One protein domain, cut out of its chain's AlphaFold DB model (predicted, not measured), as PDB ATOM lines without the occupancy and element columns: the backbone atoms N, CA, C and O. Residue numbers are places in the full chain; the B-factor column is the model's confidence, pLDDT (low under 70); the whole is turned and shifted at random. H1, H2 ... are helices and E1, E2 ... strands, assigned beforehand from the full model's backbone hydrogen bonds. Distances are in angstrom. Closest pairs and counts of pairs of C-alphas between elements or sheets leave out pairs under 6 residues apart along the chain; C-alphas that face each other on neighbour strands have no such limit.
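This is residues 6 to 57 of the 59 residues of an uncharacterized protein of Caballeronia calidae (UniProt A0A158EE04). The chain runs out and folds back as a long, open two-stranded loop, with the hairpin of E2 and E3 at its far end and the short pair E1 and E4 drawn together at its base. At that base H1 lies toward one side and the longer H2 toward the other, far from the hairpin. The printed part has 52 residues with two named helices and four named strands, in the order H1, E1, E2, E3, E4, H2; both two-stranded sheets, E1 - E4 and E2 - E3, are antiparallel, and the class is mixed, helices and strands. The whole is loose, with a radius of gyration of the C-alphas of 13.3 A, and flat, spanning 36 by 33 by 17 A.

H1 is residues 6 to 10, beginning at C-alpha 6 (125.955, 128.941, 119.585). E1 is residues 16 to 18. E2, residues 22 to 26, and E3, residues 29 to 33, are each 11.9 A long from first to last C-alpha; C-alpha 29 is at (127.894, 105.294, 107.865). E4 is residues 41 to 43. H2, residues 45 to 56, is 16.0 A long and ends at C-alpha 56 (116.850, 121.877, 92.836).

E1 and E4 are antiparallel at 134 degrees, with N 18 and O 41 within hydrogen-bond range at 2.8 A. The closest C-alphas of E1 and H2 are those of Leu 16 and Ile 45, 7.1 A apart. The hairpin E2 and E3 is antiparallel at 143 degrees, with N 24 and O 31 at 2.9 A. E1 and E2 are apart, as are E3 and E4. H1 and H2 are apart. Every O i to N i+4 pair in H1 and H2 is within hydrogen-bond range.

The C-alphas farthest apart, those of Glu 27 and Asp 46, are 36.6 A apart. The printed part has no cut and no long link; the link from E3 to E4, 7 residues, is short. Mean pLDDT of the printed part of this model is 92.0, and no printed residue is under 70.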
ATOM      1  N   SER A   6     126.303 127.564 119.945       83.12
ATOM      2  CA  SER A   6     125.955 128.941 119.585       83.12
ATOM      3  C   SER A   6     124.561 129.032 118.957       83.12
ATOM      4  O   SER A   6     123.710 129.759 119.465       83.12
ATOM      5  N   MET A   7     124.277 128.216 117.934       87.19
ATOM      6  CA  MET A   7     122.969 128.203 117.267       87.19
ATOM      7  C   MET A   7     121.831 127.899 118.244       87.19
ATOM      8  O   MET A   7     120.804 128.569 118.222       87.19
ATOM      9  N   ARG A   8     122.030 126.920 119.136       86.81
ATOM     10  CA  ARG A   8     121.016 126.522 120.128       86.81
ATOM     11  C   ARG A   8     120.748 127.590 121.189       86.81
ATOM     12  O   ARG A   8     119.661 127.615 121.746       86.81
ATOM     13  N   GLN A   9     121.745 128.411 121.515       89.06
ATOM     14  CA  GLN A   9     121.624 129.451 122.539       89.06
ATOM     15  C   GLN A   9     121.086 130.769 121.978       89.06
ATOM     16  O   GLN A   9     120.386 131.485 122.685       89.06
ATOM     17  N   GLN A  10     121.422 131.100 120.730       90.75
ATOM     18  CA  GLN A  10     121.089 132.395 120.129       90.75
ATOM     19  C   GLN A  10     119.723 132.421 119.443       90.75
ATOM     20  O   GLN A  10     119.155 133.496 119.262       90.75
ATOM     21  N   TYR A  11     119.192 131.263 119.052       91.31
ATOM     22  CA  TYR A  11     117.978 131.192 118.250       91.31
ATOM     23  C   TYR A  11     116.964 130.217 118.851       91.31
ATOM     24  O   TYR A  11     117.348 129.150 119.335       91.31
ATOM     25  N   PRO A  12     115.662 130.553 118.809       91.88
ATOM     26  CA  PRO A  12     114.624 129.678 119.329       91.88
ATOM     27  C   PRO A  12     114.489 128.402 118.491       91.88
ATOM     28  O   PRO A  12     114.811 128.371 117.297       91.88
ATOM     29  N   ILE A  13     113.946 127.359 119.122       90.56
ATOM     30  CA  ILE A  13     113.552 126.116 118.447       90.56
ATOM     31  C   ILE A  13     112.602 126.453 117.288       90.56
ATOM     32  O   ILE A  13     111.714 127.288 117.431       90.56
ATOM     33  N   GLY A  14     112.812 125.810 116.136       90.25
ATOM     34  CA  GLY A  14     112.059 126.074 114.903       90.25
ATOM     35  C   GLY A  14     112.708 127.100 113.969       90.25
ATOM     36  O   GLY A  14     112.220 127.299 112.861       90.25
ATOM     37  N   SER A  15     113.823 127.722 114.368       94.00
ATOM     38  CA  SER A  15     114.615 128.559 113.459       94.00
ATOM     39  C   SER A  15     115.206 127.733 112.313       94.00
ATOM     40  O   SER A  15     115.703 126.628 112.535       94.00
ATOM     41  N   LEU A  16     115.186 128.287 111.099       94.25
ATOM     42  CA  LEU A  16     115.773 127.665 109.915       94.25
ATOM     43  C   LEU A  16     117.140 128.273 109.610       94.25
ATOM     44  O   LEU A  16     117.341 129.485 109.738       94.25
ATOM     45  N   PHE A  17     118.066 127.417 109.185       93.06
ATOM     46  CA  PHE A  17     119.427 127.810 108.850       93.06
ATOM     47  C   PHE A  17     119.870 127.208 107.525       93.06
ATOM     48  O   PHE A  17     119.604 126.039 107.243       93.06
ATOM     49  N   ARG A  18     120.611 128.003 106.759       92.81
ATOM     50  CA  ARG A  18     121.376 127.567 105.598       92.81
ATOM     51  C   ARG A  18     122.853 127.502 105.980       92.81
ATOM     52  O   ARG A  18     123.378 128.429 106.591       92.81
ATOM     53  N   LEU A  19     123.507 126.396 105.649       92.19
ATOM     54  CA  LEU A  19     124.922 126.160 105.921       92.19
ATOM     55  C   LEU A  19     125.481 125.121 104.955       92.19
ATOM     56  O   LEU A  19     124.759 124.218 104.524       92.19
ATOM     57  N   ASP A  20     126.776 125.222 104.680       91.69
ATOM     58  CA  ASP A  20     127.491 124.228 103.891       91.69
ATOM     59  C   ASP A  20     127.907 123.046 104.764       91.69
ATOM     60  O   ASP A  20     128.481 123.198 105.848       91.69
ATOM     61  N   VAL A  21     127.633 121.841 104.269       92.06
ATOM     62  CA  VAL A  21     127.955 120.588 104.950       92.06
ATOM     63  C   VAL A  21     128.762 119.681 104.030       92.06
ATOM     64  O   VAL A  21     128.605 119.694 102.811       92.06
ATOM     65  N   LYS A  22     129.624 118.857 104.622       92.44
ATOM     66  CA  LYS A  22     130.361 117.807 103.920       92.44
ATOM     67  C   LYS A  22     129.703 116.463 104.187       92.44
ATOM     68  O   LYS A  22     129.413 116.139 105.337       92.44
ATOM     69  N   LEU A  23     129.516 115.665 103.141       94.12
ATOM     70  CA  LEU A  23     129.194 114.251 103.296       94.12
ATOM     71  C   LEU A  23     130.476 113.502 103.674       94.12
ATOM     72  O   LEU A  23     131.446 113.505 102.919       94.12
ATOM     73  N   ILE A  24     130.485 112.879 104.847       94.06
ATOM     74  CA  ILE A  24     131.590 112.048 105.332       94.06
ATOM     75  C   ILE A  24     131.098 110.623 105.580       94.06
ATOM     76  O   ILE A  24     129.904 110.406 105.758       94.06
ATOM     77  N   HIS A  25     132.015 109.658 105.638       95.31
ATOM     78  CA  HIS A  25     131.708 108.282 106.031       95.31
ATOM     79  C   HIS A  25     132.388 107.993 107.365       95.31
ATOM     80  O   HIS A  25     133.606 107.830 107.424       95.31
ATOM     81  N   ARG A  26     131.609 107.967 108.447       89.69
ATOM     82  CA  ARG A  26     132.101 107.651 109.790       89.69
ATOM     83  C   ARG A  26     131.714 106.216 110.115       89.69
ATOM     84  O   ARG A  26     130.530 105.906 110.124       89.69
ATOM     85  N   GLU A  27     132.704 105.352 110.348       93.19
ATOM     86  CA  GLU A  27     132.477 103.929 110.678       93.19
ATOM     87  C   GLU A  27     131.573 103.227 109.638       93.19
ATOM     88  O   GLU A  27     130.670 102.470 109.969       93.19
ATOM     89  N   GLY A  28     131.772 103.544 108.352       93.56
ATOM     90  CA  GLY A  28     130.962 103.015 107.245       93.56
ATOM     91  C   GLY A  28     129.591 103.680 107.057       93.56
ATOM     92  O   GLY A  28     128.915 103.388 106.076       93.56
ATOM     93  N   THR A  29     129.193 104.609 107.931       93.88
ATOM     94  CA  THR A  29     127.894 105.294 107.865       93.88
ATOM     95  C   THR A  29     128.028 106.696 107.254       93.88
ATOM     96  O   THR A  29     128.840 107.492 107.740       93.88
ATOM     97  N   PRO A  30     127.239 107.047 106.218       94.06
ATOM     98  CA  PRO A  30     127.227 108.395 105.661       94.06
ATOM     99  C   PRO A  30     126.630 109.401 106.656       94.06
ATOM    100  O   PRO A  30     125.540 109.206 107.192       94.06
ATOM    101  N   LEU A  31     127.338 110.505 106.885       91.50
ATOM    102  CA  LEU A  31     126.952 111.577 107.796       91.50
ATOM    103  C   LEU A  31     127.161 112.938 107.129       91.50
ATOM    104  O   LEU A  31     128.208 113.199 106.542       91.50
ATOM    105  N   LEU A  32     126.189 113.835 107.286       91.00
ATOM    106  CA  LEU A  32     126.370 115.252 106.979       91.00
ATOM    107  C   LEU A  32     127.069 115.940 108.154       91.00
ATOM    108  O   LEU A  32     126.535 115.983 109.267       91.00
ATOM    109  N   TYR A  33     128.259 116.472 107.898       89.62
ATOM    110  CA  TYR A  33     129.119 117.096 108.893       89.62
ATOM    111  C   TYR A  33     129.422 118.556 108.543       89.62
ATOM    112  O   TYR A  33     129.848 118.870 107.433       89.62
ATOM    113  N   ALA A  34     129.271 119.434 109.532       89.94
ATOM    114  CA  ALA A  34     129.799 120.790 109.522       89.94
ATOM    115  C   ALA A  34     130.614 121.009 110.799       89.94
ATOM    116  O   ALA A  34     130.259 120.511 111.868       89.94
ATOM    117  N   HIS A  35     131.714 121.753 110.690       87.94
ATOM    118  CA  HIS A  35     132.491 122.153 111.858       87.94
ATOM    119  C   HIS A  35     131.641 123.056 112.770       87.94
ATOM    120  O   HIS A  35     130.836 123.841 112.278       87.94
ATOM    121  N   TYR A  36     131.831 122.999 114.092       83.56
ATOM    122  CA  TYR A  36     130.985 123.746 115.040       83.56
ATOM    123  C   TYR A  36     131.037 125.274 114.855       83.56
ATOM    124  O   TYR A  36     130.101 125.970 115.243       83.56
ATOM    125  N   ALA A  37     132.138 125.783 114.295       85.69
ATOM    126  CA  ALA A  37     132.353 127.193 113.965       85.69
ATOM    127  C   ALA A  37     132.101 127.512 112.480       85.69
ATOM    128  O   ALA A  37     132.486 128.582 112.017       85.69
ATOM    129  N   ALA A  38     131.530 126.577 111.712       88.88
ATOM    130  CA  ALA A  38     131.177 126.835 110.322       88.88
ATOM    131  C   ALA A  38     130.166 127.994 110.243       88.88
ATOM    132  O   ALA A  38     129.271 128.077 111.095       88.88
ATOM    133  N   PRO A  39     130.302 128.885 109.245       91.50
ATOM    134  CA  PRO A  39     129.341 129.953 109.043       91.50
ATOM    135  C   PRO A  39     127.969 129.362 108.718       91.50
ATOM    136  O   PRO A  39     127.848 128.336 108.046       91.50
ATOM    137  N   PHE A  40     126.934 130.031 109.205       91.81
ATOM    138  CA  PHE A  40     125.549 129.706 108.918       91.81
ATOM    139  C   PHE A  40     124.768 131.000 108.730       91.81
ATOM    140  O   PHE A  40     125.124 132.052 109.260       91.81
ATOM    141  N   GLU A  41     123.671 130.899 108.000       93.81
ATOM    142  CA  GLU A  41     122.748 131.992 107.752       93.81
ATOM    143  C   GLU A  41     121.376 131.603 108.281       93.81
ATOM    144  O   GLU A  41     120.883 130.512 107.994       93.81
ATOM    145  N   ARG A  42     120.747 132.481 109.063       93.94
ATOM    146  CA  ARG A  42     119.346 132.306 109.445       93.94
ATOM    147  C   ARG A  42     118.467 132.696 108.261       93.94
ATOM    148  O   ARG A  42     118.621 133.791 107.738       93.94
ATOM    149  N   VAL A  43     117.517 131.837 107.917       96.44
ATOM    150  CA  VAL A  43     116.564 132.070 106.826       96.44
ATOM    151  C   VAL A  43     115.129 131.932 107.326       96.44
ATOM    152  O   VAL A  43     114.855 131.257 108.323       96.44
ATOM    153  N   SER A  44     114.200 132.587 106.647       96.88
ATOM    154  CA  SER A  44     112.765 132.332 106.762       96.88
ATOM    155  C   SER A  44     112.365 131.076 105.980       96.88
ATOM    156  O   SER A  44     113.132 130.536 105.179       96.88
ATOM    157  N   ILE A  45     111.138 130.601 106.208       96.25
ATOM    158  CA  ILE A  45     110.593 129.463 105.460       96.25
ATOM    159  C   ILE A  45     110.468 129.774 103.963       96.25
ATOM    160  O   ILE A  45     110.841 128.936 103.146       96.25
ATOM    161  N   ASP A  46     110.055 130.992 103.608       96.88
ATOM    162  CA  ASP A  46     109.899 131.423 102.216       96.88
ATOM    163  C   ASP A  46     111.250 131.504 101.498       96.88
ATOM    164  O   ASP A  46     111.382 131.075 100.351       96.88
ATOM    165  N   GLU A  47     112.286 132.013 102.175       96.88
ATOM    166  CA  GLU A  47     113.652 132.047 101.641       96.88
ATOM    167  C   GLU A  47     114.215 130.638 101.445       96.88
ATOM    168  O   GLU A  47     114.815 130.359 100.406       96.88
ATOM    169  N   ALA A  48     113.979 129.734 102.400       95.62
ATOM    170  CA  ALA A  48     114.397 128.341 102.290       95.62
ATOM    171  C   ALA A  48     113.703 127.634 101.114       95.62
ATOM    172  O   ALA A  48     114.366 126.990 100.299       95.62
ATOM    173  N   GLN A  49     112.384 127.789 100.985       95.62
ATOM    174  CA  GLN A  49     111.608 127.214  99.885       95.62
ATOM    175  C   GLN A  49     112.050 127.769  98.531       95.62
ATOM    176  O   GLN A  49     112.272 126.999  97.595       95.62
ATOM    177  N   ARG A  50     112.244 129.091  98.432       96.06
ATOM    178  CA  ARG A  50     112.750 129.737  97.216       96.06
ATOM    179  C   ARG A  50     114.130 129.210  96.843       96.06
ATOM    180  O   ARG A  50     114.353 128.895  95.679       96.06
ATOM    181  N   PHE A  51     115.036 129.085  97.809       94.31
ATOM    182  CA  PHE A  51     116.370 128.541  97.569       94.31
ATOM    183  C   PHE A  51     116.306 127.111  97.024       94.31
ATOM    184  O   PHE A  51     116.946 126.811  96.019       94.31
ATOM    185  N   ILE A  52     115.495 126.247  97.641       93.94
ATOM    186  CA  ILE A  52     115.321 124.859  97.193       93.94
ATOM    187  C   ILE A  52     114.752 124.813  95.772       93.94
ATOM    188  O   ILE A  52     115.270 124.074  94.938       93.94
ATOM    189  N   ALA A  53     113.726 125.614  95.479       94.94
ATOM    190  CA  ALA A  53     113.111 125.664  94.156       94.94
ATOM    191  C   ALA A  53     114.090 126.152  93.078       94.94
ATOM    192  O   ALA A  53     114.161 125.558  92.009       94.94
ATOM    193  N   VAL A  54     114.879 127.191  93.363       94.50
ATOM    194  CA  VAL A  54     115.867 127.733  92.415       94.50
ATOM    195  C   VAL A  54     117.005 126.746  92.157       94.50
ATOM    196  O   VAL A  54     117.431 126.591  91.017       94.50
ATOM    197  N   MET A  55     117.511 126.086  93.199       92.06
ATOM    198  CA  MET A  55     118.698 125.235  93.082       92.06
ATOM    199  C   MET A  55     118.381 123.807  92.629       92.06
ATOM    200  O   MET A  55     119.221 123.165  92.000       92.06
ATOM    201  N   TYR A  56     117.199 123.294  92.979       90.50
ATOM    202  CA  TYR A  56     116.850 121.877  92.836       90.50
ATOM    203  C   TYR A  56     115.450 121.633  92.265       90.50
ATOM    204  O   TYR A  56     115.060 120.476  92.087       90.50
ATOM    205  N   GLY A  57     114.679 122.686  91.982       83.06
ATOM    206  CA  GLY A  57     113.435 122.559  91.235       83.06
ATOM    207  C   GLY A  57     113.754 122.064  89.831       83.06
ATOM    208  O   GLY A  57     114.424 122.749  89.064       83.06
TER     209      GLY A  57